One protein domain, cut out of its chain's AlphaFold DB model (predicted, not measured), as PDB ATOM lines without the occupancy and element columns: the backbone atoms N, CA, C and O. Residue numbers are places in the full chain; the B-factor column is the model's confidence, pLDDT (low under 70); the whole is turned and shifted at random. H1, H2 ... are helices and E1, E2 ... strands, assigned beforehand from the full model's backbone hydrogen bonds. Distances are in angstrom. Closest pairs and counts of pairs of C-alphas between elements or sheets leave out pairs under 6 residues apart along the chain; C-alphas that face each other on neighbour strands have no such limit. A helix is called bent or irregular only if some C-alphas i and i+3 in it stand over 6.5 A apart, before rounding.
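Overview. This is residues 124 to 167, 368 to 400 and 440 to 572 of the 573 residues of an uncharacterized protein of Planctomycetes bacterium (UniProt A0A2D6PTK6). A short two-stranded ribbon, E1 and E3, lies in the middle, with H4, H7 and H5 in an arc along one side of it. H1 and H2 cross each other well away from this core, with H3 near H2, and on another side E2 and H6 form an arm whose tip, residues 510 to 515, sticks out; most of H8, residues 566 to 570, stands free as a tail. The printed part has 210 residues, with eight named helices and three named strands in the order H1 H2 H3 H4 E1 H5 E2 H6 E3 H7 H8, mostly helix; E1 and E3 are antiparallel. It is compact, with a radius of gyration of the C-alphas of 18.0 A, and spans 48 by 45 by 42 A.

Arrangement. E1, residues 477 to 480, and E3, residues 528 to 531, are antiparallel neighbours at 143 degrees; N 479 and O 529 are 2.9 A apart, N 531 and O 477 3.0 A, both within hydrogen-bond range. The closest C-alphas of E3 and H5, residues 484 to 493, are those of Ile 529 and Pro 484, 6.3 A apart. H7, residues 539 to 556, touches H5 with residues 548 to 556 alone, closest at Ile 552 and Phe 487 with C-alphas 6.4 A apart, at a steep tilt of 46 degrees, opposite ways. H7 also touches H4, residues 442 to 461, closest at the C-alphas of Ala 546 and Ile 458, 5.1 A, at a shallow tilt of 33 degrees, only just short of steep, the same way. H6, residues 519 to 527, joins E3 by a tight link. E2, residues 504 to 506, pairs with no named strand; its closest C-alpha pair with H6 is Ala 506 and Thr 522, 5.4 A. H1, residues 124 to 132, touches H2, residues 368 to 380, closest at the C-alphas of Ala 128 and Gln 373, 6.1 A, at a steep tilt of 59 degrees. H3, residues 383 to 394, is close to H2 but not clearly touching, with the C-alphas of Met 386 and Leu 380 6.1 A apart. H8, residues 563 to 570, is only just apart from H6, at 8.5 A. Every O i to N i+4 pair is within hydrogen-bond range in H1, H2, H3, H5 and H6; the counts are 14 of 16 in H4, 13 of 14 in H7 and 2 of 4 in H8.

Along the chain. H1 begins at C-alpha 124, (56.784, 93.032, 3.797). H4 is 29.8 A long, with a kink of 35 degrees near residue 455; it is irregular, C-alphas 457 and 460 being 9.3 A apart. H7 is 25.4 A long, H2 18.9 A. H8 ends at C-alpha 570, (28.440, 62.517, 36.926).

Size, cuts and confidence. The C-alphas farthest apart are those of Arg 153 and Gly 512, 55.4 A. Residues 168 to 367 and 401 to 439 are not printed; the gaps between C-alphas are 15.7 A and 33.3 A. The links H4 to E1 and E2 to H6 are long. Mean pLDDT of the printed part is 81.2; it is under 70 at residues 124 to 154, 398, 501 to 503 and 565 to 572.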
ATOM      1  N   MET A 124      57.970  92.322   3.314       43.97
ATOM      2  CA  MET A 124      56.784  93.032   3.797       43.97
ATOM      3  C   MET A 124      55.544  92.143   3.674       43.97
ATOM      4  O   MET A 124      54.868  91.951   4.680       43.97
ATOM      5  N   MET A 125      55.326  91.501   2.525       44.38
ATOM      6  CA  MET A 125      54.241  90.549   2.273       44.38
ATOM      7  C   MET A 125      54.338  89.309   3.173       44.38
ATOM      8  O   MET A 125      53.378  89.015   3.876       44.38
ATOM      9  N   ARG A 126      55.500  88.647   3.290       49.75
ATOM     10  CA  ARG A 126      55.765  87.533   4.232       49.75
ATOM     11  C   ARG A 126      55.549  87.924   5.702       49.75
ATOM     12  O   ARG A 126      55.259  87.067   6.534       49.75
ATOM     13  N   SER A 127      55.680  89.204   6.054       45.69
ATOM     14  CA  SER A 127      55.467  89.674   7.432       45.69
ATOM     15  C   SER A 127      54.042  90.180   7.688       45.69
ATOM     16  O   SER A 127      53.513  89.952   8.773       45.69
ATOM     17  N   ALA A 128      53.394  90.786   6.691       48.00
ATOM     18  CA  ALA A 128      51.956  91.023   6.682       48.00
ATOM     19  C   ALA A 128      51.224  89.680   6.784       48.00
ATOM     20  O   ALA A 128      50.404  89.522   7.680       48.00
ATOM     21  N   ARG A 129      51.632  88.677   5.990       55.06
ATOM     22  CA  ARG A 129      51.260  87.257   6.101       55.06
ATOM     23  C   ARG A 129      51.333  86.791   7.557       55.06
ATOM     24  O   ARG A 129      50.311  86.427   8.117       55.06
ATOM     25  N   LEU A 130      52.496  86.887   8.210       50.47
ATOM     26  CA  LEU A 130      52.670  86.483   9.617       50.47
ATOM     27  C   LEU A 130      51.777  87.234  10.623       50.47
ATOM     28  O   LEU A 130      51.435  86.655  11.655       50.47
ATOM     29  N   ALA A 131      51.434  88.499  10.372       49.47
ATOM     30  CA  ALA A 131      50.509  89.264  11.209       49.47
ATOM     31  C   ALA A 131      49.047  88.855  10.950       49.47
ATOM     32  O   ALA A 131      48.286  88.664  11.896       49.47
ATOM     33  N   LEU A 132      48.688  88.637   9.683       53.19
ATOM     34  CA  LEU A 132      47.379  88.182   9.226       53.19
ATOM     35  C   LEU A 132      47.084  86.773   9.751       53.19
ATOM     36  O   LEU A 132      46.161  86.638  10.540       53.19
ATOM     37  N   THR A 133      47.941  85.770   9.512       53.09
ATOM     38  CA  THR A 133      47.784  84.413  10.092       53.09
ATOM     39  C   THR A 133      47.805  84.412  11.629       53.09
ATOM     40  O   THR A 133      47.461  83.418  12.266       53.09
ATOM     41  N   ALA A 134      48.243  85.504  12.269       47.25
ATOM     42  CA  ALA A 134      48.212  85.621  13.717       47.25
ATOM     43  C   ALA A 134      46.873  86.119  14.289       47.25
ATOM     44  O   ALA A 134      46.708  85.929  15.494       47.25
ATOM     45  N   ILE A 135      45.973  86.716  13.495       45.53
ATOM     46  CA  ILE A 135      44.666  87.264  13.937       45.53
ATOM     47  C   ILE A 135      43.500  86.734  13.090       45.53
ATOM     48  O   ILE A 135      42.442  86.438  13.633       45.53
ATOM     49  N   MET A 136      43.730  86.587  11.786       53.84
ATOM     50  CA  MET A 136      42.897  85.904  10.799       53.84
ATOM     51  C   MET A 136      43.568  84.579  10.402       53.84
ATOM     52  O   MET A 136      44.191  84.487   9.338       53.84
ATOM     53  N   PRO A 137      43.567  83.564  11.280       53.53
ATOM     54  CA  PRO A 137      43.884  82.214  10.851       53.53
ATOM     55  C   PRO A 137      42.881  81.695   9.828       53.53
ATOM     56  O   PRO A 137      41.727  82.106   9.803       53.53
ATOM     57  N   TYR A 138      43.347  80.717   9.068       55.66
ATOM     58  CA  TYR A 138      42.507  79.764   8.367       55.66
ATOM     59  C   TYR A 138      42.721  78.404   9.025       55.66
ATOM     60  O   TYR A 138      43.873  78.025   9.278       55.66
ATOM     61  N   ASP A 139      41.632  77.698   9.312       60.03
ATOM     62  CA  ASP A 139      41.676  76.316   9.774       60.03
ATOM     63  C   ASP A 139      41.500  75.374   8.577       60.03
ATOM     64  O   ASP A 139      40.451  75.420   7.937       60.03
ATOM     65  N   PRO A 140      42.473  74.506   8.246       57.69
ATOM     66  CA  PRO A 140      42.256  73.479   7.233       57.69
ATOM     67  C   PRO A 140      41.212  72.429   7.636       57.69
ATOM     68  O   PRO A 140      40.752  71.723   6.748       57.69
ATOM     69  N   ARG A 141      40.826  72.330   8.920       63.56
ATOM     70  CA  ARG A 141      39.793  71.385   9.384       63.56
ATOM     71  C   ARG A 141      38.390  71.719   8.870       63.56
ATOM     72  O   ARG A 141      37.570  70.817   8.774       63.56
ATOM     73  N   TRP A 142      38.123  72.983   8.534       64.44
ATOM     74  CA  TRP A 142      36.824  73.439   8.036       64.44
ATOM     75  C   TRP A 142      37.016  74.217   6.725       64.44
ATOM     76  O   TRP A 142      37.047  75.457   6.745       64.44
ATOM     77  N   PRO A 143      37.207  73.519   5.587       57.47
ATOM     78  CA  PRO A 143      37.277  74.175   4.286       57.47
ATOM     79  C   PRO A 143      36.020  75.019   4.042       57.47
ATOM     80  O   PRO A 143      34.932  74.728   4.536       57.47
ATOM     81  N   SER A 144      36.177  76.131   3.328       56.19
ATOM     82  CA  SER A 144      35.067  77.045   3.073       56.19
ATOM     83  C   SER A 144      34.192  76.549   1.924       56.19
ATOM     84  O   SER A 144      34.573  76.716   0.761       56.19
ATOM     85  N   ASP A 145      33.004  76.030   2.228       51.56
ATOM     86  CA  ASP A 145      32.018  75.707   1.198       51.56
ATOM     87  C   ASP A 145      31.386  76.972   0.610       51.56
ATOM     88  O   ASP A 145      30.609  77.700   1.231       51.56
ATOM     89  N   VAL A 146      31.751  77.237  -0.642       50.91
ATOM     90  CA  VAL A 146      31.413  78.458  -1.388       50.91
ATOM     91  C   VAL A 146      29.921  78.541  -1.759       50.91
ATOM     92  O   VAL A 146      29.417  79.627  -2.052       50.91
ATOM     93  N   ALA A 147      29.193  77.422  -1.717       44.69
ATOM     94  CA  ALA A 147      27.841  77.300  -2.263       44.69
ATOM     95  C   ALA A 147      26.741  78.070  -1.496       44.69
ATOM     96  O   ALA A 147      25.706  78.381  -2.078       44.69
ATOM     97  N   THR A 148      26.933  78.424  -0.216       48.69
ATOM     98  CA  THR A 148      25.857  78.988   0.639       48.69
ATOM     99  C   THR A 148      25.953  80.504   0.897       48.69
ATOM    100  O   THR A 148      25.373  81.032   1.858       48.69
ATOM    101  N   VAL A 149      26.663  81.256   0.047       50.25
ATOM    102  CA  VAL A 149      26.889  82.712   0.207       50.25
ATOM    103  C   VAL A 149      25.683  83.549  -0.272       50.25
ATOM    104  O   VAL A 149      25.751  84.332  -1.220       50.25
ATOM    105  N   VAL A 150      24.551  83.408   0.418       49.06
ATOM    106  CA  VAL A 150      23.301  84.134   0.126       49.06
ATOM    107  C   VAL A 150      23.331  85.585   0.653       49.06
ATOM    108  O   VAL A 150      23.718  85.854   1.787       49.06
ATOM    109  N   SER A 151      22.884  86.529  -0.187       52.16
ATOM    110  CA  SER A 151      22.497  87.927   0.115       52.16
ATOM    111  C   SER A 151      23.380  88.750   1.080       52.16
ATOM    112  O   SER A 151      22.945  89.287   2.100       52.16
ATOM    113  N   THR A 152      24.623  89.011   0.679       55.00
ATOM    114  CA  THR A 152      25.595  89.837   1.436       55.00
ATOM    115  C   THR A 152      25.292  91.349   1.465       55.00
ATOM    116  O   THR A 152      26.080  92.135   2.000       55.00
ATOM    117  N   ARG A 153      24.162  91.805   0.897       54.09
ATOM    118  CA  ARG A 153      23.830  93.240   0.754       54.09
ATOM    119  C   ARG A 153      23.587  93.957   2.095       54.09
ATOM    120  O   ARG A 153      23.759  95.173   2.147       54.09
ATOM    121  N   ARG A 154      23.223  93.240   3.169       65.12
ATOM    122  CA  ARG A 154      22.834  93.836   4.470       65.12
ATOM    123  C   ARG A 154      24.010  94.160   5.412       65.12
ATOM    124  O   ARG A 154      23.908  95.100   6.199       65.12
ATOM    125  N   VAL A 155      25.143  93.456   5.323       75.81
ATOM    126  CA  VAL A 155      26.257  93.587   6.291       75.81
ATOM    127  C   VAL A 155      27.082  94.857   6.040       75.81
ATOM    128  O   VAL A 155      28.084  94.845   5.322       75.81
ATOM    129  N   LYS A 156      26.669  95.988   6.632       78.19
ATOM    130  CA  LYS A 156      27.406  97.270   6.556       78.19
ATOM    131  C   LYS A 156      28.661  97.291   7.442       78.19
ATOM    132  O   LYS A 156      29.701  97.786   7.001       78.19
ATOM    133  N   VAL A 157      28.571  96.727   8.646       86.00
ATOM    134  CA  VAL A 157      29.635  96.643   9.663       86.00
ATOM    135  C   VAL A 157      29.822  95.198  10.118       86.00
ATOM    136  O   VAL A 157      28.861  94.438  10.109       86.00
ATOM    137  N   MET A 158      31.036  94.846  10.546       89.94
ATOM    138  CA  MET A 158      31.358  93.534  11.118       89.94
ATOM    139  C   MET A 158      32.041  93.708  12.482       89.94
ATOM    140  O   MET A 158      33.037  94.430  12.586       89.94
ATOM    141  N   TRP A 159      31.533  93.071  13.534       91.00
ATOM    142  CA  TRP A 159      32.221  92.994  14.824       91.00
ATOM    143  C   TRP A 159      33.279  91.889  14.770       91.00
ATOM    144  O   TRP A 159      32.945  90.722  14.648       91.00
ATOM    145  N   ALA A 160      34.561  92.252  14.841       87.25
ATOM    146  CA  ALA A 160      35.661  91.286  14.777       87.25
ATOM    147  C   ALA A 160      35.800  90.484  16.085       87.25
ATOM    148  O   ALA A 160      35.907  91.110  17.147       87.25
ATOM    149  N   ARG A 161      35.919  89.147  15.999       84.94
ATOM    150  CA  ARG A 161      36.151  88.205  17.126       84.94
ATOM    151  C   ARG A 161      37.247  88.611  18.101       84.94
ATOM    152  O   ARG A 161      37.179  88.367  19.298       84.94
ATOM    153  N   THR A 162      38.322  89.206  17.594       76.50
ATOM    154  CA  THR A 162      39.467  89.619  18.402       76.50
ATOM    155  C   THR A 162      40.018  90.925  17.864       76.50
ATOM    156  O   THR A 162      40.488  91.011  16.730       76.50
ATOM    157  N   ARG A 163      40.011  91.956  18.711       79.31
ATOM    158  CA  ARG A 163      40.629  93.249  18.407       79.31
ATOM    159  C   ARG A 163      42.047  93.325  18.953       79.31
ATOM    160  O   ARG A 163      42.358  92.793  20.015       79.31
ATOM    161  N   LEU A 164      42.891  94.085  18.261       81.56
ATOM    162  CA  LEU A 164      44.200  94.482  18.769       81.56
ATOM    163  C   LEU A 164      44.050  95.418  19.978       81.56
ATOM    164  O   LEU A 164      43.693  96.592  19.825       81.56
ATOM    165  N   LYS A 165      44.359  94.880  21.166       87.06
ATOM    166  CA  LYS A 165      44.268  95.505  22.500       87.06
ATOM    167  C   LYS A 165      45.382  96.559  22.754       87.06
ATOM    168  O   LYS A 165      45.987  96.610  23.818       87.06
ATOM    169  N   ILE A 166      45.672  97.397  21.749       89.06
ATOM    170  CA  ILE A 166      46.691  98.469  21.756       89.06
ATOM    171  C   ILE A 166      46.156  99.740  21.078       89.06
ATOM    172  O   ILE A 166      45.475  99.656  20.051       89.06
ATOM    173  N   GLY A 167      46.422 100.922  21.643       92.38
ATOM    174  CA  GLY A 167      45.941 102.207  21.118       92.38
ATOM    175  C   GLY A 167      46.813 102.794  20.001       92.38
ATOM    176  O   GLY A 167      47.980 102.439  19.858       92.38
ATOM    177  N   PHE A 368      60.235  97.554  15.067       91.25
ATOM    178  CA  PHE A 368      59.623  98.662  14.320       91.25
ATOM    179  C   PHE A 368      58.727  98.159  13.179       91.25
ATOM    180  O   PHE A 368      57.541  98.483  13.122       91.25
ATOM    181  N   LYS A 369      59.258  97.268  12.327       85.38
ATOM    182  CA  LYS A 369      58.505  96.647  11.227       85.38
ATOM    183  C   LYS A 369      57.238  95.935  11.725       85.38
ATOM    184  O   LYS A 369      56.196  95.994  11.077       85.38
ATOM    185  N   ARG A 370      57.316  95.295  12.899       84.62
ATOM    186  CA  ARG A 370      56.179  94.649  13.565       84.62
ATOM    187  C   ARG A 370      55.144  95.669  14.053       84.62
ATOM    188  O   ARG A 370      53.957  95.442  13.849       84.62
ATOM    189  N   VAL A 371      55.563  96.788  14.647       88.00
ATOM    190  CA  VAL A 371      54.655  97.878  15.051       88.00
ATOM    191  C   VAL A 371      53.867  98.401  13.845       88.00
ATOM    192  O   VAL A 371      52.640  98.464  13.912       88.00
ATOM    193  N   VAL A 372      54.540  98.674  12.723       85.00
ATOM    194  CA  VAL A 372      53.896  99.129  11.473       85.00
ATOM    195  C   VAL A 372      52.891  98.096  10.937       85.00
ATOM    196  O   VAL A 372      51.774  98.453  10.571       85.00
ATOM    197  N   GLN A 373      53.227  96.802  10.961       80.06
ATOM    198  CA  GLN A 373      52.304  95.732  10.543       80.06
ATOM    199  C   GLN A 373      51.039  95.670  11.396       80.06
ATOM    200  O   GLN A 373      49.937  95.583  10.857       80.06
ATOM    201  N   PHE A 374      51.174  95.733  12.723       82.56
ATOM    202  CA  PHE A 374      50.010  95.713  13.608       82.56
ATOM    203  C   PHE A 374      49.228  97.034  13.589       82.56
ATOM    204  O   PHE A 374      48.033  97.014  13.870       82.56
ATOM    205  N   ALA A 375      49.835  98.151  13.174       86.56
ATOM    206  CA  ALA A 375      49.107  99.375  12.844       86.56
ATOM    207  C   ALA A 375      48.212  99.186  11.605       86.56
ATOM    208  O   ALA A 375      47.005  99.401  11.703       86.56
ATOM    209  N   GLY A 376      48.747  98.686  10.485       79.88
ATOM    210  CA  GLY A 376      47.942  98.374   9.293       79.88
ATOM    211  C   GLY A 376      46.840  97.342   9.574       79.88
ATOM    212  O   GLY A 376      45.682  97.527   9.202       79.88
ATOM    213  N   LEU A 377      47.157  96.295  10.341       78.12
ATOM    214  CA  LEU A 377      46.189  95.271  10.738       78.12
ATOM    215  C   LEU A 377      45.098  95.806  11.685       78.12
ATOM    216  O   LEU A 377      43.971  95.309  11.664       78.12
ATOM    217  N   LYS A 378      45.379  96.849  12.476       85.06
ATOM    218  CA  LYS A 378      44.372  97.557  13.284       85.06
ATOM    219  C   LYS A 378      43.368  98.334  12.419       85.06
ATOM    220  O   LYS A 378      42.216  98.459  12.829       85.06
ATOM    221  N   ILE A 379      43.774  98.811  11.237       82.88
ATOM    222  CA  ILE A 379      42.857  99.397  10.244       82.88
ATOM    223  C   ILE A 379      41.972  98.295   9.653       82.88
ATOM    224  O   ILE A 379      40.749  98.413   9.690       82.88
ATOM    225  N   LEU A 380      42.578  97.199   9.181       76.75
ATOM    226  CA  LEU A 380      41.863  96.088   8.540       76.75
ATOM    227  C   LEU A 380      40.841  95.415   9.476       76.75
ATOM    228  O   LEU A 380      39.745  95.070   9.052       76.75
ATOM    229  N   THR A 381      41.170  95.293  10.766       76.94
ATOM    230  CA  THR A 381      40.279  94.748  11.813       76.94
ATOM    231  C   THR A 381      39.301  95.781  12.401       76.94
ATOM    232  O   THR A 381      38.668  95.532  13.430       76.94
ATOM    233  N   SER A 382      39.155  96.958  11.781       84.69
ATOM    234  CA  SER A 382      38.101  97.918  12.134       84.69
ATOM    235  C   SER A 382      36.734  97.471  11.600       84.69
ATOM    236  O   SER A 382      36.647  96.801  10.573       84.69
ATOM    237  N   ARG A 383      35.643  97.871  12.270       86.62
ATOM    238  CA  ARG A 383      34.273  97.421  11.941       86.62
ATOM    239  C   ARG A 383      33.852  97.707  10.496       86.62
ATOM    240  O   ARG A 383      33.130  96.911   9.900       86.62
ATOM    241  N   LEU A 384      34.294  98.842   9.951       88.50
ATOM    242  CA  LEU A 384      33.993  99.268   8.582       88.50
ATOM    243  C   LEU A 384      34.877  98.547   7.560       88.50
ATOM    244  O   LEU A 384      34.351  98.025   6.580       88.50
ATOM    245  N   ALA A 385      36.191  98.460   7.808       86.00
ATOM    246  CA  ALA A 385      37.112  97.761   6.912       86.00
ATOM    247  C   ALA A 385      36.793  96.263   6.833       86.00
ATOM    248  O   ALA A 385      36.709  95.724   5.736       86.00
ATOM    249  N   MET A 386      36.521  95.616   7.970       82.69
ATOM    250  CA  MET A 386      36.134  94.205   8.026       82.69
ATOM    251  C   MET A 386      34.801  93.952   7.305       82.69
ATOM    252  O   MET A 386      34.701  93.025   6.508       82.69
ATOM    253  N   GLY A 387      33.791  94.808   7.512       86.12
ATOM    254  CA  GLY A 387      32.518  94.712   6.788       86.12
ATOM    255  C   GLY A 387      32.683  94.902   5.274       86.12
ATOM    256  O   GLY A 387      32.068  94.186   4.488       86.12
ATOM    257  N   ALA A 388      33.547  95.827   4.846       87.12
ATOM    258  CA  ALA A 388      33.882  96.013   3.435       87.12
ATOM    259  C   ALA A 388      34.649  94.815   2.848       87.12
ATOM    260  O   ALA A 388      34.332  94.389   1.739       87.12
ATOM    261  N   LEU A 389      35.600  94.250   3.598       82.50
ATOM    262  CA  LEU A 389      36.391  93.078   3.216       82.50
ATOM    263  C   LEU A 389      35.503  91.840   3.037       82.50
ATOM    264  O   LEU A 389      35.576  91.181   2.003       82.50
ATOM    265  N   TYR A 390      34.615  91.586   4.003       82.31
ATOM    266  CA  TYR A 390      33.615  90.521   3.937       82.31
ATOM    267  C   TYR A 390      32.747  90.673   2.681       82.31
ATOM    268  O   TYR A 390      32.767  89.802   1.816       82.31
ATOM    269  N   ARG A 391      32.103  91.836   2.476       84.75
ATOM    270  CA  ARG A 391      31.324  92.103   1.248       84.75
ATOM    271  C   ARG A 391      32.146  91.922  -0.035       84.75
ATOM    272  O   ARG A 391      31.607  91.442  -1.026       84.75
ATOM    273  N   PHE A 392      33.416  92.326  -0.054       83.38
ATOM    274  CA  PHE A 392      34.281  92.242  -1.236       83.38
ATOM    275  C   PHE A 392      34.588  90.797  -1.654       83.38
ATOM    276  O   PHE A 392      34.563  90.501  -2.854       83.38
ATOM    277  N   PHE A 393      34.882  89.922  -0.687       80.88
ATOM    278  CA  PHE A 393      35.191  88.514  -0.943       80.88
ATOM    279  C   PHE A 393      33.928  87.674  -1.131       80.88
ATOM    280  O   PHE A 393      33.845  86.929  -2.104       80.88
ATOM    281  N   SER A 394      32.896  87.874  -0.307       77.00
ATOM    282  CA  SER A 394      31.641  87.131  -0.436       77.00
ATOM    283  C   SER A 394      30.922  87.421  -1.764       77.00
ATOM    284  O   SER A 394      30.358  86.510  -2.356       77.00
ATOM    285  N   ARG A 395      31.023  88.642  -2.320       79.69
ATOM    286  CA  ARG A 395      30.561  88.950  -3.698       79.69
ATOM    287  C   ARG A 395      31.306  88.199  -4.808       79.69
ATOM    288  O   ARG A 395      30.844  88.207  -5.939       79.69
ATOM    289  N   ARG A 396      32.467  87.611  -4.512       77.62
ATOM    290  CA  ARG A 396      33.287  86.823  -5.446       77.62
ATOM    291  C   ARG A 396      33.174  85.317  -5.199       77.62
ATOM    292  O   ARG A 396      34.014  84.582  -5.704       77.62
ATOM    293  N   GLY A 397      32.217  84.875  -4.377       72.50
ATOM    294  CA  GLY A 397      32.142  83.477  -3.947       72.50
ATOM    295  C   GLY A 397      33.409  83.037  -3.210       72.50
ATOM    296  O   GLY A 397      33.896  81.936  -3.423       72.50
ATOM    297  N   LYS A 398      34.014  83.915  -2.400       69.31
ATOM    298  CA  LYS A 398      35.192  83.564  -1.599       69.31
ATOM    299  C   LYS A 398      34.957  83.881  -0.135       69.31
ATOM    300  O   LYS A 398      34.540  84.982   0.219       69.31
ATOM    301  N   ASP A 399      35.289  82.926   0.720       70.50
ATOM    302  CA  ASP A 399      35.525  83.205   2.125       70.50
ATOM    303  C   ASP A 399      36.804  84.047   2.260       70.50
ATOM    304  O   ASP A 399      37.813  83.798   1.589       70.50
ATOM    305  N   TYR A 400      36.762  85.090   3.092       70.00
ATOM    306  CA  TYR A 400      37.874  86.033   3.176       70.00
ATOM    307  C   TYR A 400      39.079  85.460   3.929       70.00
ATOM    308  O   TYR A 400      40.192  85.905   3.672       70.00
ATOM    309  N   ARG A 440      45.032  99.871  32.052       89.94
ATOM    310  CA  ARG A 440      43.794 100.276  32.732       89.94
ATOM    311  C   ARG A 440      43.146  99.040  33.333       89.94
ATOM    312  O   ARG A 440      42.451  98.327  32.613       89.94
ATOM    313  N   GLU A 441      43.336  98.806  34.624       85.94
ATOM    314  CA  GLU A 441      42.804  97.618  35.310       85.94
ATOM    315  C   GLU A 441      41.271  97.551  35.222       85.94
ATOM    316  O   GLU A 441      40.730  96.524  34.832       85.94
ATOM    317  N   GLY A 442      40.566  98.682  35.341       86.69
ATOM    318  CA  GLY A 442      39.114  98.745  35.107       86.69
ATOM    319  C   GLY A 442      38.633  98.278  33.715       86.69
ATOM    320  O   GLY A 442      37.449  97.988  33.554       86.69
ATOM    321  N   SER A 443      39.514  98.152  32.709       87.81
ATOM    322  CA  SER A 443      39.149  97.541  31.414       87.81
ATOM    323  C   SER A 443      38.986  96.016  31.487       87.81
ATOM    324  O   SER A 443      38.250  95.448  30.680       87.81
ATOM    325  N   LEU A 444      39.613  95.353  32.469       90.38
ATOM    326  CA  LEU A 444      39.407  93.934  32.773       90.38
ATOM    327  C   LEU A 444      38.034  93.715  33.390       90.38
ATOM    328  O   LEU A 444      37.239  92.984  32.813       90.38
ATOM    329  N   ALA A 445      37.705  94.437  34.465       91.06
ATOM    330  CA  ALA A 445      36.380  94.392  35.084       91.06
ATOM    331  C   ALA A 445      35.259  94.720  34.075       91.06
ATOM    332  O   ALA A 445      34.226  94.048  34.033       91.06
ATOM    333  N   ALA A 446      35.477  95.703  33.191       92.38
ATOM    334  CA  ALA A 446      34.535  96.014  32.119       92.38
ATOM    335  C   ALA A 446      34.404  94.887  31.078       92.38
ATOM    336  O   ALA A 446      33.296  94.629  30.611       92.38
ATOM    337  N   ARG A 447      35.498  94.200  30.723       93.19
ATOM    338  CA  ARG A 447      35.478  93.029  29.830       93.19
ATOM    339  C   ARG A 447      34.808  91.822  30.494       93.19
ATOM    340  O   ARG A 447      33.981  91.188  29.852       93.19
ATOM    341  N   ALA A 448      35.082  91.573  31.772       93.62
ATOM    342  CA  ALA A 448      34.465  90.510  32.557       93.62
ATOM    343  C   ALA A 448      32.946  90.698  32.680       93.62
ATOM    344  O   ALA A 448      32.192  89.763  32.429       93.62
ATOM    345  N   ARG A 449      32.478  91.931  32.934       95.06
ATOM    346  CA  ARG A 449      31.041  92.265  32.911       95.06
ATOM    347  C   ARG A 449      30.394  91.981  31.551       95.06
ATOM    348  O   ARG A 449      29.285  91.468  31.512       95.06
ATOM    349  N   LYS A 450      31.069  92.316  30.442       95.75
ATOM    350  CA  LYS A 450      30.579  92.036  29.077       95.75
ATOM    351  C   LYS A 450      30.522  90.531  28.795       95.75
ATOM    352  O   LYS A 450      29.573  90.087  28.164       95.75
ATOM    353  N   GLY A 451      31.506  89.775  29.286       95.56
ATOM    354  CA  GLY A 451      31.537  88.315  29.210       95.56
ATOM    355  C   GLY A 451      30.372  87.681  29.962       95.56
ATOM    356  O   GLY A 451      29.576  86.987  29.340       95.56
ATOM    357  N   ARG A 452      30.209  87.999  31.253       95.75
ATOM    358  CA  ARG A 452      29.068  87.518  32.049       95.75
ATOM    359  C   ARG A 452      27.736  87.870  31.389       95.75
ATOM    360  O   ARG A 452      26.996  86.967  31.047       95.75
ATOM    361  N   LEU A 453      27.515  89.139  31.029       96.94
ATOM    362  CA  LEU A 453      26.296  89.546  30.321       96.94
ATOM    363  C   LEU A 453      26.039  88.731  29.039       96.94
ATOM    364  O   LEU A 453      24.899  88.367  28.784       96.94
ATOM    365  N   LEU A 454      27.061  88.457  28.219       97.06
ATOM    366  CA  LEU A 454      26.882  87.659  27.003       97.06
ATOM    367  C   LEU A 454      26.540  86.195  27.327       97.06
ATOM    368  O   LEU A 454      25.619  85.662  26.718       97.06
ATOM    369  N   ARG A 455      27.220  85.579  28.303       95.19
ATOM    370  CA  ARG A 455      26.903  84.234  28.819       95.19
ATOM    371  C   ARG A 455      25.454  84.165  29.300       95.19
ATOM    372  O   ARG A 455      24.691  83.343  28.812       95.19
ATOM    373  N   ASP A 456      25.070  85.074  30.189       95.94
ATOM    374  CA  ASP A 456      23.757  85.083  30.836       95.94
ATOM    375  C   ASP A 456      22.616  85.345  29.814       95.94
ATOM    376  O   ASP A 456      21.483  84.924  30.017       95.94
ATOM    377  N   LEU A 457      22.906  86.009  28.681       97.50
ATOM    378  CA  LEU A 457      21.965  86.210  27.565       97.50
ATOM    379  C   LEU A 457      21.872  85.024  26.589       97.50
ATOM    380  O   LEU A 457      20.859  84.893  25.893       97.50
ATOM    381  N   ILE A 458      22.934  84.218  26.479       96.06
ATOM    382  CA  ILE A 458      22.968  82.990  25.673       96.06
ATOM    383  C   ILE A 458      22.250  81.857  26.419       96.06
ATOM    384  O   ILE A 458      21.492  81.121  25.790       96.06
ATOM    385  N   GLY A 459      22.448  81.759  27.739       92.19
ATOM    386  CA  GLY A 459      21.960  80.637  28.544       92.19
ATOM    387  C   GLY A 459      22.541  79.311  28.051       92.19
ATOM    388  O   GLY A 459      23.672  79.267  27.567       92.19
ATOM    389  N   ASP A 460      21.733  78.257  28.101       90.56
ATOM    390  CA  ASP A 460      22.158  76.882  27.796       90.56
ATOM    391  C   ASP A 460      22.033  76.521  26.302       90.56
ATOM    392  O   ASP A 460      22.097  75.358  25.911       90.56
ATOM    393  N   ALA A 461      21.848  77.519  25.430       91.56
ATOM    394  CA  ALA A 461      21.662  77.301  23.995       91.56
ATOM    395  C   ALA A 461      22.918  76.779  23.270       91.56
ATOM    396  O   ALA A 461      22.802  76.233  22.175       91.56
ATOM    397  N   VAL A 462      24.107  76.974  23.846       92.50
ATOM    398  CA  VAL A 462      25.383  76.381  23.412       92.50
ATOM    399  C   VAL A 462      26.250  76.128  24.641       92.50
ATOM    400  O   VAL A 462      26.160  76.870  25.618       92.50
ATOM    401  N   VAL A 463      27.139  75.135  24.583       92.62
ATOM    402  CA  VAL A 463      28.052  74.846  25.698       92.62
ATOM    403  C   VAL A 463      29.133  75.927  25.794       92.62
ATOM    404  O   VAL A 463      29.814  76.255  24.812       92.62
ATOM    405  N   LEU A 464      29.294  76.488  26.995       92.38
ATOM    406  CA  LEU A 464      30.222  77.575  27.297       92.38
ATOM    407  C   LEU A 464      31.341  77.058  28.215       92.38
ATOM    408  O   LEU A 464      31.135  76.944  29.423       92.38
ATOM    409  N   PRO A 465      32.538  76.755  27.685       91.69
ATOM    410  CA  PRO A 465      33.595  76.160  28.489       91.69
ATOM    411  C   PRO A 465      34.101  77.136  29.556       91.69
ATOM    412  O   PRO A 465      34.249  78.336  29.301       91.69
ATOM    413  N   GLY A 466      34.411  76.606  30.738       90.25
ATOM    414  CA  GLY A 466      34.920  77.380  31.868       90.25
ATOM    415  C   GLY A 466      33.831  78.034  32.731       90.25
ATOM    416  O   GLY A 466      34.163  78.904  33.537       90.25
ATOM    417  N   GLN A 467      32.559  77.643  32.571       87.62
ATOM    418  CA  GLN A 467      31.404  78.170  33.314       87.62
ATOM    419  C   GLN A 467      31.526  78.099  34.847       87.62
ATOM    420  O   GLN A 467      31.032  79.018  35.502       87.62
ATOM    421  N   ALA A 468      32.190  77.077  35.397       87.50
ATOM    422  CA  ALA A 468      32.371  76.888  36.841       87.50
ATOM    423  C   ALA A 468      33.506  77.737  37.448       87.50
ATOM    424  O   ALA A 468      33.611  77.835  38.666       87.50
ATOM    425  N   ASN A 469      34.335  78.407  36.636       86.88
ATOM    426  CA  ASN A 469      35.351  79.316  37.172       86.88
ATOM    427  C   ASN A 469      34.699  80.604  37.687       86.88
ATOM    428  O   ASN A 469      34.190  81.409  36.898       86.88
ATOM    429  N   GLU A 470      34.832  80.874  38.984       81.75
ATOM    430  CA  GLU A 470      34.470  82.172  39.568       81.75
ATOM    431  C   GLU A 470      35.268  83.320  38.921       81.75
ATOM    432  O   GLU A 470      34.739  84.387  38.578       81.75
ATOM    433  N   GLN A 471      36.561  83.076  38.695       89.06
ATOM    434  CA  GLN A 471      37.507  84.039  38.150       89.06
ATOM    435  C   GLN A 471      37.638  83.885  36.628       89.06
ATOM    436  O   GLN A 471      38.494  83.169  36.114       89.06
ATOM    437  N   HIS A 472      36.793  84.604  35.879       92.50
ATOM    438  CA  HIS A 472      36.854  84.636  34.413       92.50
ATOM    439  C   HIS A 472      36.915  86.069  33.854       92.50
ATOM    440  O   HIS A 472      35.941  86.830  33.881       92.50
ATOM    441  N   ASN A 473      38.057  86.447  33.269       91.06
ATOM    442  CA  ASN A 473      38.279  87.771  32.682       91.06
ATOM    443  C   ASN A 473      38.004  87.851  31.167       91.06
ATOM    444  O   ASN A 473      38.101  88.941  30.601       91.06
ATOM    445  N   TYR A 474      37.658  86.745  30.495       92.69
ATOM    446  CA  TYR A 474      37.272  86.675  29.068       92.69
ATOM    447  C   TYR A 474      38.292  87.336  28.121       92.69
ATOM    448  O   TYR A 474      38.010  88.327  27.438       92.69
ATOM    449  N   TRP A 475      39.526  86.819  28.078       92.44
ATOM    450  CA  TRP A 475      40.534  87.245  27.097       92.44
ATOM    451  C   TRP A 475      40.048  87.036  25.650       92.44
ATOM    452  O   TRP A 475      40.317  87.889  24.787       92.44
ATOM    453  N   VAL A 476      39.310  85.947  25.427       91.75
ATOM    454  CA  VAL A 476      38.415  85.667  24.288       91.75
ATOM    455  C   VAL A 476      37.080  85.140  24.841       91.75
ATOM    456  O   VAL A 476      36.998  84.858  26.033       91.75
ATOM    457  N   PHE A 477      36.043  85.025  24.006       94.25
ATOM    458  CA  PHE A 477      34.777  84.391  24.391       94.25
ATOM    459  C   PHE A 477      34.607  83.076  23.613       94.25
ATOM    460  O   PHE A 477      34.401  83.146  22.397       94.25
ATOM    461  N   PRO A 478      34.790  81.912  24.257       94.06
ATOM    462  CA  PRO A 478      34.678  80.603  23.622       94.06
ATOM    463  C   PRO A 478      33.224  80.105  23.574       94.06
ATOM    464  O   PRO A 478      32.470  80.344  24.511       94.06
ATOM    465  N   LEU A 479      32.862  79.380  22.513       94.31
ATOM    466  CA  LEU A 479      31.656  78.546  22.407       94.31
ATOM    467  C   LEU A 479      32.080  77.165  21.874       94.31
ATOM    468  O   LEU A 479      32.943  77.118  20.990       94.31
ATOM    469  N   LEU A 480      31.469  76.076  22.341       93.62
ATOM    470  CA  LEU A 480      31.572  74.751  21.708       93.62
ATOM    471  C   LEU A 480      30.300  74.499  20.886       93.62
ATOM    472  O   LEU A 480      29.198  74.698  21.398       93.62
ATOM    473  N   VAL A 481      30.444  74.136  19.606       93.06
ATOM    474  CA  VAL A 481      29.319  74.012  18.656       93.06
ATOM    475  C   VAL A 481      29.488  72.838  17.678       93.06
ATOM    476  O   VAL A 481      30.601  72.526  17.256       93.06
ATOM    477  N   ASP A 482      28.371  72.235  17.264       89.19
ATOM    478  CA  ASP A 482      28.334  71.034  16.413       89.19
ATOM    479  C   ASP A 482      28.783  71.261  14.963       89.19
ATOM    480  O   ASP A 482      29.459  70.414  14.377       89.19
ATOM    481  N   GLU A 483      28.479  72.415  14.373       88.25
ATOM    482  CA  GLU A 483      28.984  72.783  13.047       88.25
ATOM    483  C   GLU A 483      29.718  74.127  13.097       88.25
ATOM    484  O   GLU A 483      29.165  75.157  12.696       88.25
ATOM    485  N   PRO A 484      30.989  74.161  13.545       89.56
ATOM    486  CA  PRO A 484      31.763  75.397  13.663       89.56
ATOM    487  C   PRO A 484      31.732  76.269  12.404       89.56
ATOM    488  O   PRO A 484      31.598  77.490  12.501       89.56
ATOM    489  N   ARG A 485      31.785  75.661  11.208       85.44
ATOM    490  CA  ARG A 485      31.703  76.373   9.923       85.44
ATOM    491  C   ARG A 485      30.336  77.025   9.706       85.44
ATOM    492  O   ARG A 485      30.282  78.241   9.508       85.44
ATOM    493  N   ALA A 486      29.250  76.254   9.779       86.06
ATOM    494  CA  ALA A 486      27.893  76.767   9.596       86.06
ATOM    495  C   ALA A 486      27.543  77.830  10.649       86.06
ATOM    496  O   ALA A 486      26.895  78.835  10.330       86.06
ATOM    497  N   PHE A 487      28.048  77.663  11.876       91.56
ATOM    498  CA  PHE A 487      27.891  78.618  12.967       91.56
ATOM    499  C   PHE A 487      28.614  79.943  12.681       91.56
ATOM    500  O   PHE A 487      28.006  81.014  12.744       91.56
ATOM    501  N   ILE A 488      29.892  79.883  12.285       89.25
ATOM    502  CA  ILE A 488      30.690  81.053  11.882       89.25
ATOM    503  C   ILE A 488      30.040  81.790  10.702       89.25
ATOM    504  O   ILE A 488      29.956  83.021  10.717       89.25
ATOM    505  N   ASP A 489      29.552  81.072   9.691       85.75
ATOM    506  CA  ASP A 489      28.889  81.693   8.542       85.75
ATOM    507  C   ASP A 489      27.510  82.265   8.897       85.75
ATOM    508  O   ASP A 489      27.105  83.286   8.338       85.75
ATOM    509  N   GLY A 490      26.790  81.667   9.849       88.81
ATOM    510  CA  GLY A 490      25.588  82.248  10.450       88.81
ATOM    511  C   GLY A 490      25.878  83.597  11.112       88.81
ATOM    512  O   GLY A 490      25.269  84.603  10.745       88.81
ATOM    513  N   LEU A 491      26.869  83.640  12.009       92.00
ATOM    514  CA  LEU A 491      27.305  84.865  12.691       92.00
ATOM    515  C   LEU A 491      27.698  85.957  11.681       92.00
ATOM    516  O   LEU A 491      27.266  87.110  11.798       92.00
ATOM    517  N   ARG A 492      28.471  85.591  10.647       89.12
ATOM    518  CA  ARG A 492      28.989  86.534   9.640       89.12
ATOM    519  C   ARG A 492      27.893  87.151   8.776       89.12
ATOM    520  O   ARG A 492      27.980  88.346   8.480       89.12
ATOM    521  N   ARG A 493      26.843  86.396   8.425       86.50
ATOM    522  CA  ARG A 493      25.647  86.939   7.745       86.50
ATOM    523  C   ARG A 493      24.958  88.019   8.588       86.50
ATOM    524  O   ARG A 493      24.467  88.999   8.035       86.50
ATOM    525  N   GLU A 494      25.033  87.906   9.912       91.31
ATOM    526  CA  GLU A 494      24.518  88.891  10.866       91.31
ATOM    527  C   GLU A 494      25.546  89.964  11.288       91.31
ATOM    528  O   GLU A 494      25.237  90.850  12.090       91.31
ATOM    529  N   GLY A 495      26.751  89.981  10.716       91.12
ATOM    530  CA  GLY A 495      27.760  91.006  11.008       91.12
ATOM    531  C   GLY A 495      28.511  90.809  12.332       91.12
ATOM    532  O   GLY A 495      29.072  91.778  12.858       91.12
ATOM    533  N   PHE A 496      28.552  89.581  12.848       92.81
ATOM    534  CA  PHE A 496      29.469  89.144  13.901       92.81
ATOM    535  C   PHE A 496      30.474  88.154  13.302       92.81
ATOM    536  O   PHE A 496      30.111  87.257  12.555       92.81
ATOM    537  N   ASP A 497      31.763  88.324  13.559       90.19
ATOM    538  CA  ASP A 497      32.791  87.446  12.997       90.19
ATOM    539  C   ASP A 497      33.186  86.371  14.012       90.19
ATOM    540  O   ASP A 497      33.600  86.736  15.104       90.19
ATOM    541  N   GLY A 498      33.128  85.086  13.650       87.56
ATOM    542  CA  GLY A 498      33.656  83.967  14.446       87.56
ATOM    543  C   GLY A 498      34.891  83.312  13.809       87.56
ATOM    544  O   GLY A 498      35.180  83.555  12.640       87.56
ATOM    545  N   SER A 499      35.655  82.503  14.553       81.75
ATOM    546  CA  SER A 499      36.753  81.660  14.017       81.75
ATOM    547  C   SER A 499      37.251  80.642  15.048       81.75
ATOM    548  O   SER A 499      36.843  80.693  16.203       81.75
ATOM    549  N   ASN A 500      38.177  79.770  14.647       74.81
ATOM    550  CA  ASN A 500      38.850  78.801  15.513       74.81
ATOM    551  C   ASN A 500      39.936  79.433  16.416       74.81
ATOM    552  O   ASN A 500      40.254  80.626  16.319       74.81
ATOM    553  N   LEU A 501      40.605  78.590  17.219       68.75
ATOM    554  CA  LEU A 501      41.816  78.960  17.962       68.75
ATOM    555  C   LEU A 501      43.098  78.277  17.407       68.75
ATOM    556  O   LEU A 501      43.574  77.260  17.909       68.75
ATOM    557  N   PRO A 502      43.762  78.874  16.401       58.53
ATOM    558  CA  PRO A 502      44.670  78.206  15.445       58.53
ATOM    559  C   PRO A 502      46.048  77.800  15.983       58.53
ATOM    560  O   PRO A 502      46.874  77.229  15.265       58.53
ATOM    561  N   LYS A 503      46.373  78.234  17.201       68.12
ATOM    562  CA  LYS A 503      47.709  78.104  17.806       68.12
ATOM    563  C   LYS A 503      47.737  77.112  18.955       68.12
ATOM    564  O   LYS A 503      48.842  76.810  19.406       68.12
ATOM    565  N   SER A 504      46.576  76.639  19.395       81.19
ATOM    566  CA  SER A 504      46.471  75.537  20.340       81.19
ATOM    567  C   SER A 504      46.590  74.200  19.612       81.19
ATOM    568  O   SER A 504      46.407  74.112  18.394       81.19
ATOM    569  N   GLN A 505      46.946  73.174  20.367       87.62
ATOM    570  CA  GLN A 505      46.753  71.765  20.050       87.62
ATOM    571  C   GLN A 505      46.485  71.033  21.358       87.62
ATOM    572  O   GLN A 505      46.955  71.495  22.397       87.62
ATOM    573  N   ALA A 506      45.813  69.890  21.279       90.19
ATOM    574  CA  ALA A 506      45.952  68.881  22.313       90.19
ATOM    575  C   ALA A 506      47.416  68.395  22.360       90.19
ATOM    576  O   ALA A 506      48.094  68.272  21.328       90.19
ATOM    577  N   VAL A 507      47.922  68.169  23.567       92.25
ATOM    578  CA  VAL A 507      49.129  67.381  23.821       92.25
ATOM    579  C   VAL A 507      48.760  65.922  23.545       92.25
ATOM    580  O   VAL A 507      47.763  65.435  24.062       92.25
ATOM    581  N   ALA A 508      49.525  65.238  22.696       93.25
ATOM    582  CA  ALA A 508      49.340  63.803  22.484       93.25
ATOM    583  C   ALA A 508      49.968  63.030  23.648       93.25
ATOM    584  O   ALA A 508      51.038  63.437  24.111       93.25
ATOM    585  N   ALA A 509      49.330  61.938  24.072       95.00
ATOM    586  CA  ALA A 509      49.893  61.020  25.054       95.00
ATOM    587  C   ALA A 509      51.234  60.425  24.568       95.00
ATOM    588  O   ALA A 509      51.437  60.303  23.353       95.00
ATOM    589  N   PRO A 510      52.157  60.084  25.487       94.94
ATOM    590  CA  PRO A 510      53.289  59.213  25.185       94.94
ATOM    591  C   PRO A 510      52.828  57.823  24.728       94.94
ATOM    592  O   PRO A 510      51.740  57.373  25.086       94.94
ATOM    593  N   GLU A 511      53.683  57.144  23.969       92.06
ATOM    594  CA  GLU A 511      53.511  55.739  23.583       92.06
ATOM    595  C   GLU A 511      53.467  54.839  24.830       92.06
ATOM    596  O   GLU A 511      54.235  55.045  25.774       92.06
ATOM    597  N   GLY A 512      52.527  53.892  24.874       93.19
ATOM    598  CA  GLY A 512      52.276  53.039  26.043       93.19
ATOM    599  C   GLY A 512      51.536  53.736  27.196       93.19
ATOM    600  O   GLY A 512      51.353  53.143  28.262       93.19
ATOM    601  N   ARG A 513      51.112  54.997  27.022       94.75
ATOM    602  CA  ARG A 513      50.310  55.764  27.997       94.75
ATOM    603  C   ARG A 513      49.003  56.281  27.390       94.75
ATOM    604  O   ARG A 513      48.529  57.362  27.733       94.75
ATOM    605  N   GLU A 514      48.386  55.495  26.509       94.62
ATOM    606  CA  GLU A 514      47.159  55.835  25.771       94.62
ATOM    607  C   GLU A 514      45.966  56.131  26.699       94.62
ATOM    608  O   GLU A 514      45.084  56.906  26.340       94.62
ATOM    609  N   HIS A 515      45.970  55.602  27.926       93.44
ATOM    610  CA  HIS A 515      44.997  55.927  28.976       93.44
ATOM    611  C   HIS A 515      45.024  57.406  29.423       93.44
ATOM    612  O   HIS A 515      44.075  57.866  30.052       93.44
ATOM    613  N   LEU A 516      46.079  58.161  29.091       95.69
ATOM    614  CA  LEU A 516      46.165  59.616  29.277       95.69
ATOM    615  C   LEU A 516      45.745  60.403  28.022       95.69
ATOM    616  O   LEU A 516      46.031  61.596  27.921       95.69
ATOM    617  N   ALA A 517      45.128  59.766  27.021       94.56
ATOM    618  CA  ALA A 517      44.724  60.446  25.795       94.56
ATOM    619  C   ALA A 517      43.875  61.694  26.091       94.56
ATOM    620  O   ALA A 517      42.852  61.636  26.766       94.56
ATOM    621  N   ALA A 518      44.303  62.825  25.528       93.50
ATOM    622  CA  ALA A 518      43.648  64.124  25.640       93.50
ATOM    623  C   ALA A 518      42.378  64.203  24.767       93.50
ATOM    624  O   ALA A 518      42.295  65.013  23.834       93.50
ATOM    625  N   THR A 519      41.434  63.295  25.000       92.81
ATOM    626  CA  THR A 519      40.242  63.067  24.178       92.81
ATOM    627  C   THR A 519      39.302  64.265  24.238       92.81
ATOM    628  O   THR A 519      38.961  64.826  23.191       92.81
ATOM    629  N   THR A 520      38.970  64.734  25.443       92.19
ATOM    630  CA  THR A 520      38.067  65.868  25.668       92.19
ATOM    631  C   THR A 520      38.671  67.153  25.117       92.19
ATOM    632  O   THR A 520      38.017  67.869  24.364       92.19
ATOM    633  N   ALA A 521      39.954  67.418  25.372       92.50
ATOM    634  CA  ALA A 521      40.684  68.538  24.783       92.50
ATOM    635  C   ALA A 521      40.721  68.482  23.245       92.50
ATOM    636  O   ALA A 521      40.578  69.514  22.581       92.50
ATOM    637  N   THR A 522      40.924  67.299  22.657       91.56
ATOM    638  CA  THR A 522      40.966  67.126  21.195       91.56
ATOM    639  C   THR A 522      39.608  67.422  20.566       91.56
ATOM    640  O   THR A 522      39.549  68.200  19.607       91.56
ATOM    641  N   GLN A 523      38.536  66.865  21.135       90.19
ATOM    642  CA  GLN A 523      37.162  67.061  20.675       90.19
ATOM    643  C   GLN A 523      36.713  68.514  20.900       90.19
ATOM    644  O   GLN A 523      36.300  69.184  19.953       90.19
ATOM    645  N   ALA A 524      36.972  69.088  22.080       90.88
ATOM    646  CA  ALA A 524      36.671  70.488  22.375       90.88
ATOM    647  C   ALA A 524      37.383  71.435  21.400       90.88
ATOM    648  O   ALA A 524      36.780  72.374  20.891       90.88
ATOM    649  N   LEU A 525      38.647  71.180  21.041       89.62
ATOM    650  CA  LEU A 525      39.355  71.984  20.037       89.62
ATOM    651  C   LEU A 525      38.789  71.820  18.613       89.62
ATOM    652  O   LEU A 525      39.051  72.678  17.758       89.62
ATOM    653  N   ALA A 526      38.078  70.730  18.317       88.19
ATOM    654  CA  ALA A 526      37.353  70.500  17.065       88.19
ATOM    655  C   ALA A 526      35.952  71.143  17.037       88.19
ATOM    656  O   ALA A 526      35.452  71.393  15.945       88.19
ATOM    657  N   ASP A 527      35.397  71.503  18.196       91.44
ATOM    658  CA  ASP A 527      34.083  72.158  18.327       91.44
ATOM    659  C   ASP A 527      34.192  73.658  18.676       91.44
ATOM    660  O   ASP A 527      33.240  74.424  18.533       91.44
ATOM    661  N   LEU A 528      35.374  74.102  19.122       92.06
ATOM    662  CA  LEU A 528      35.625  75.449  19.630       92.06
ATOM    663  C   LEU A 528      35.635  76.535  18.546       92.06
ATOM    664  O   LEU A 528      36.562  76.631  17.729       92.06
ATOM    665  N   ILE A 529      34.715  77.488  18.696       92.62
ATOM    666  CA  ILE A 529      34.773  78.804  18.055       92.62
ATOM    667  C   ILE A 529      34.964  79.919  19.089       92.62
ATOM    668  O   ILE A 529      34.638  79.778  20.265       92.62
ATOM    669  N   ILE A 530      35.499  81.059  18.648       92.69
ATOM    670  CA  ILE A 530      35.559  82.296  19.436       92.69
ATOM    671  C   ILE A 530      34.726  83.406  18.804       92.69
ATOM    672  O   ILE A 530      34.808  83.640  17.593       92.69
ATOM    673  N   VAL A 531      33.983  84.132  19.643       94.81
ATOM    674  CA  VAL A 531      33.079  85.221  19.239       94.81
ATOM    675  C   VAL A 531      33.481  86.586  19.839       94.81
ATOM    676  O   VAL A 531      34.266  86.651  20.793       94.81
ATOM    677  N   PRO A 532      33.024  87.710  19.253       94.06
ATOM    678  CA  PRO A 532      33.292  89.056  19.750       94.06
ATOM    679  C   PRO A 532      32.790  89.301  21.185       94.06
ATOM    680  O   PRO A 532      31.610  89.490  21.435       94.06
ATOM    681  N   CYS A 533      33.706  89.451  22.146       93.50
ATOM    682  CA  CYS A 533      33.366  90.037  23.446       93.50
ATOM    683  C   CYS A 533      34.471  90.973  23.953       93.50
ATOM    684  O   CYS A 533      35.629  90.581  24.117       93.50
ATOM    685  N   TYR A 534      34.140  92.256  24.141       90.69
ATOM    686  CA  TYR A 534      35.042  93.278  24.684       90.69
ATOM    687  C   TYR A 534      34.295  94.555  25.096       90.69
ATOM    688  O   TYR A 534      33.232  94.864  24.565       90.69
ATOM    689  N   GLU A 535      34.921  95.351  25.975       88.38
ATOM    690  CA  GLU A 535      34.441  96.639  26.522       88.38
ATOM    691  C   GLU A 535      33.710  97.535  25.498       88.38
ATOM    692  O   GLU A 535      32.668  98.105  25.801       88.38
ATOM    693  N   GLY A 536      34.238  97.631  24.272       88.56
ATOM    694  CA  GLY A 536      33.712  98.490  23.205       88.56
ATOM    695  C   GLY A 536      32.511  97.962  22.402       88.56
ATOM    696  O   GLY A 536      32.191  98.579  21.383       88.56
ATOM    697  N   ILE A 537      31.891  96.839  22.782       92.19
ATOM    698  CA  ILE A 537      30.592  96.394  22.239       92.19
ATOM    699  C   ILE A 537      29.477  96.950  23.139       92.19
ATOM    700  O   ILE A 537      29.562  96.859  24.364       92.19
ATOM    701  N   SER A 538      28.435  97.557  22.564       95.00
ATOM    702  CA  SER A 538      27.291  98.047  23.351       95.00
ATOM    703  C   SER A 538      26.409  96.889  23.817       95.00
ATOM    704  O   SER A 538      26.317  95.872  23.133       95.00
ATOM    705  N   ASP A 539      25.712  97.042  24.945       97.00
ATOM    706  CA  ASP A 539      24.863  95.965  25.479       97.00
ATOM    707  C   ASP A 539      23.716  95.610  24.517       97.00
ATOM    708  O   ASP A 539      23.377  94.444  24.367       97.00
ATOM    709  N   LYS A 540      23.211  96.581  23.739       96.88
ATOM    710  CA  LYS A 540      22.278  96.327  22.622       96.88
ATOM    711  C   LYS A 540      22.885  95.441  21.523       96.88
ATOM    712  O   LYS A 540      22.169  94.647  20.924       96.88
ATOM    713  N   SER A 541      24.182  95.583  21.231       95.94
ATOM    714  CA  SER A 541      24.864  94.711  20.265       95.94
ATOM    715  C   SER A 541      25.143  93.322  20.839       95.94
ATOM    716  O   SER A 541      24.924  92.371  20.108       95.94
ATOM    717  N   LEU A 542      25.510  93.196  22.124       96.81
ATOM    718  CA  LEU A 542      25.645  91.887  22.785       96.81
ATOM    719  C   LEU A 542      24.310  91.139  22.888       96.81
ATOM    720  O   LEU A 542      24.268  89.950  22.611       96.81
ATOM    721  N   LYS A 543      23.204  91.831  23.200       98.06
ATOM    722  CA  LYS A 543      21.854  91.241  23.153       98.06
ATOM    723  C   LYS A 543      21.537  90.688  21.764       98.06
ATOM    724  O   LYS A 543      21.161  89.532  21.644       98.06
ATOM    725  N   ARG A 544      21.778  91.468  20.702       97.62
ATOM    726  CA  ARG A 544      21.622  90.973  19.324       97.62
ATOM    727  C   ARG A 544      22.553  89.792  19.016       97.62
ATOM    728  O   ARG A 544      22.144  88.891  18.300       97.62
ATOM    729  N   GLU A 545      23.784  89.807  19.514       97.44
ATOM    730  CA  GLU A 545      24.752  88.720  19.328       97.44
ATOM    731  C   GLU A 545      24.263  87.418  19.973       97.44
ATOM    732  O   GLU A 545      24.259  86.386  19.312       97.44
ATOM    733  N   ALA A 546      23.743  87.489  21.202       98.12
ATOM    734  CA  ALA A 546      23.133  86.357  21.894       98.12
ATOM    735  C   ALA A 546      21.895  85.808  21.163       98.12
ATOM    736  O   ALA A 546      21.800  84.599  20.977       98.12
ATOM    737  N   GLU A 547      20.975  86.659  20.687       97.88
ATOM    738  CA  GLU A 547      19.819  86.187  19.901       97.88
ATOM    739  C   GLU A 547      20.241  85.500  18.593       97.88
ATOM    740  O   GLU A 547      19.658  84.492  18.197       97.88
ATOM    741  N   VAL A 548      21.294  85.999  17.938       96.50
ATOM    742  CA  VAL A 548      21.864  85.363  16.742       96.50
ATOM    743  C   VAL A 548      22.502  84.014  17.087       96.50
ATOM    744  O   VAL A 548      22.259  83.045  16.375       96.50
ATOM    745  N   ILE A 549      23.267  83.920  18.181       97.06
ATOM    746  CA  ILE A 549      23.854  82.660  18.675       97.06
ATOM    747  C   ILE A 549      22.747  81.628  18.944       97.06
ATOM    748  O   ILE A 549      22.810  80.528  18.399       97.06
ATOM    749  N   LYS A 550      21.697  82.005  19.686       96.69
ATOM    750  CA  LYS A 550      20.545  81.139  19.998       96.69
ATOM    751  C   LYS A 550      19.801  80.681  18.739       96.69
ATOM    752  O   LYS A 550      19.531  79.496  18.582       96.69
ATOM    753  N   SER A 551      19.533  81.594  17.803       95.81
ATOM    754  CA  SER A 551      18.870  81.274  16.529       95.81
ATOM    755  C   SER A 551      19.697  80.344  15.632       95.81
ATOM    756  O   SER A 551      19.128  79.511  14.927       95.81
ATOM    757  N   ILE A 552      21.027  80.468  15.641       94.31
ATOM    758  CA  ILE A 552      21.913  79.565  14.899       94.31
ATOM    759  C   ILE A 552      21.947  78.189  15.566       94.31
ATOM    760  O   ILE A 552      21.802  77.194  14.859       94.31
ATOM    761  N   ALA A 553      22.100  78.129  16.891       93.19
ATOM    762  CA  ALA A 553      22.130  76.878  17.647       93.19
ATOM    763  C   ALA A 553      20.841  76.064  17.460       93.19
ATOM    764  O   ALA A 553      20.905  74.891  17.111       93.19
ATOM    765  N   ALA A 554      19.673  76.712  17.537       92.81
ATOM    766  CA  ALA A 554      18.377  76.076  17.292       92.81
ATOM    767  C   ALA A 554      18.203  75.497  15.869       92.81
ATOM    768  O   ALA A 554      17.312  74.684  15.651       92.81
ATOM    769  N   ARG A 555      19.028  75.915  14.893       90.50
ATOM    770  CA  ARG A 555      19.022  75.384  13.517       90.50
ATOM    771  C   ARG A 555      20.107  74.333  13.271       90.50
ATOM    772  O   ARG A 555      19.890  73.438  12.468       90.50
ATOM    773  N   VAL A 556      21.281  74.503  13.876       86.88
ATOM    774  CA  VAL A 556      22.437  73.598  13.720       86.88
ATOM    775  C   VAL A 556      22.298  72.354  14.603       86.88
ATOM    776  O   VAL A 556      22.834  71.307  14.265       86.88
ATOM    777  N   GLY A 557      21.572  72.459  15.715       83.44
ATOM    778  CA  GLY A 557      21.547  71.429  16.744       83.44
ATOM    779  C   GLY A 557      22.752  71.515  17.682       83.44
ATOM    780  O   GLY A 557      23.605  72.403  17.582       83.44
ATOM    781  N   SER A 558      22.774  70.590  18.636       83.19
ATOM    782  CA  SER A 558      23.784  70.490  19.692       83.19
ATOM    783  C   SER A 558      24.016  69.036  20.120       83.19
ATOM    784  O   SER A 558      24.432  68.774  21.240       83.19
ATOM    785  N   ASP A 559      23.705  68.066  19.263       81.31
ATOM    786  CA  ASP A 559      23.640  66.652  19.643       81.31
ATOM    787  C   ASP A 559      25.015  66.053  19.969       81.31
ATOM    788  O   ASP A 559      25.117  65.222  20.869       81.31
ATOM    789  N   ARG A 560      26.091  66.533  19.333       83.38
ATOM    790  CA  ARG A 560      27.474  66.210  19.718       83.38
ATOM    791  C   ARG A 560      27.915  66.988  20.953       83.38
ATOM    792  O   ARG A 560      28.556  66.420  21.832       83.38
ATOM    793  N   THR A 561      27.606  68.282  21.027       83.69
ATOM    794  CA  THR A 561      28.058  69.139  22.137       83.69
ATOM    795  C   THR A 561      27.313  68.901  23.450       83.69
ATOM    796  O   THR A 561      27.894  69.154  24.501       83.69
ATOM    797  N   LYS A 562      26.090  68.352  23.437       72.38
ATOM    798  CA  LYS A 562      25.360  67.915  24.645       72.38
ATOM    799  C   LYS A 562      26.157  66.924  25.490       72.38
ATOM    800  O   LYS A 562      26.147  67.061  26.705       72.38
ATOM    801  N   GLY A 563      26.929  66.026  24.869       70.00
ATOM    802  CA  GLY A 563      27.768  65.060  25.592       70.00
ATOM    803  C   GLY A 563      28.832  65.695  26.502       70.00
ATOM    804  O   GLY A 563      29.366  65.025  27.380       70.00
ATOM    805  N   TYR A 564      29.124  66.994  26.352       74.94
ATOM    806  CA  TYR A 564      29.949  67.734  27.312       74.94
ATOM    807  C   TYR A 564      29.235  68.036  28.639       74.94
ATOM    808  O   TYR A 564      29.920  68.242  29.637       74.94
ATOM    809  N   ALA A 565      27.899  68.097  28.650       54.06
ATOM    810  CA  ALA A 565      27.087  68.390  29.832       54.06
ATOM    811  C   ALA A 565      26.847  67.143  30.704       54.06
ATOM    812  O   ALA A 565      26.847  67.234  31.935       54.06
ATOM    813  N   ASP A 566      26.711  65.973  30.078       46.59
ATOM    814  CA  ASP A 566      26.469  64.711  30.787       46.59
ATOM    815  C   ASP A 566      27.676  64.336  31.671       46.59
ATOM    816  O   ASP A 566      27.523  64.103  32.870       46.59
ATOM    817  N   VAL A 567      28.899  64.446  31.128       49.81
ATOM    818  CA  VAL A 567      30.165  64.200  31.857       49.81
ATOM    819  C   VAL A 567      30.356  65.148  33.050       49.81
ATOM    820  O   VAL A 567      30.951  64.770  34.056       49.81
ATOM    821  N   THR A 568      29.848  66.384  32.980       41.62
ATOM    822  CA  THR A 568      29.897  67.313  34.123       41.62
ATOM    823  C   THR A 568      28.902  66.980  35.229       41.62
ATOM    824  O   THR A 568      29.117  67.421  36.353       41.62
ATOM    825  N   THR A 569      27.847  66.214  34.946       33.12
ATOM    826  CA  THR A 569      26.819  65.889  35.948       33.12
ATOM    827  C   THR A 569      27.267  64.711  36.818       33.12
ATOM    828  O   THR A 569      27.194  64.805  38.042       33.12
ATOM    829  N   GLU A 570      27.846  63.667  36.212       32.00
ATOM    830  CA  GLU A 570      28.440  62.517  36.926       32.00
ATOM    831  C   GLU A 570      29.656  62.885  37.795       32.00
ATOM    832  O   GLU A 570      29.970  62.175  38.739       32.00
ATOM    833  N   ALA A 571      30.336  64.002  37.515       34.50
ATOM    834  CA  ALA A 571      31.451  64.495  38.333       34.50
ATOM    835  C   ALA A 571      31.010  65.328  39.558       34.50
ATOM    836  O   ALA A 571      31.857  65.778  40.330       34.50
ATOM    837  N   THR A 572      29.704  65.579  39.713       32.62
ATOM    838  CA  THR A 572      29.121  66.402  40.795       32.62
ATOM    839  C   THR A 572      28.094  65.663  41.658       32.62
ATOM    840  O   THR A 572      27.499  66.279  42.546       32.62
TER     841      THR A 572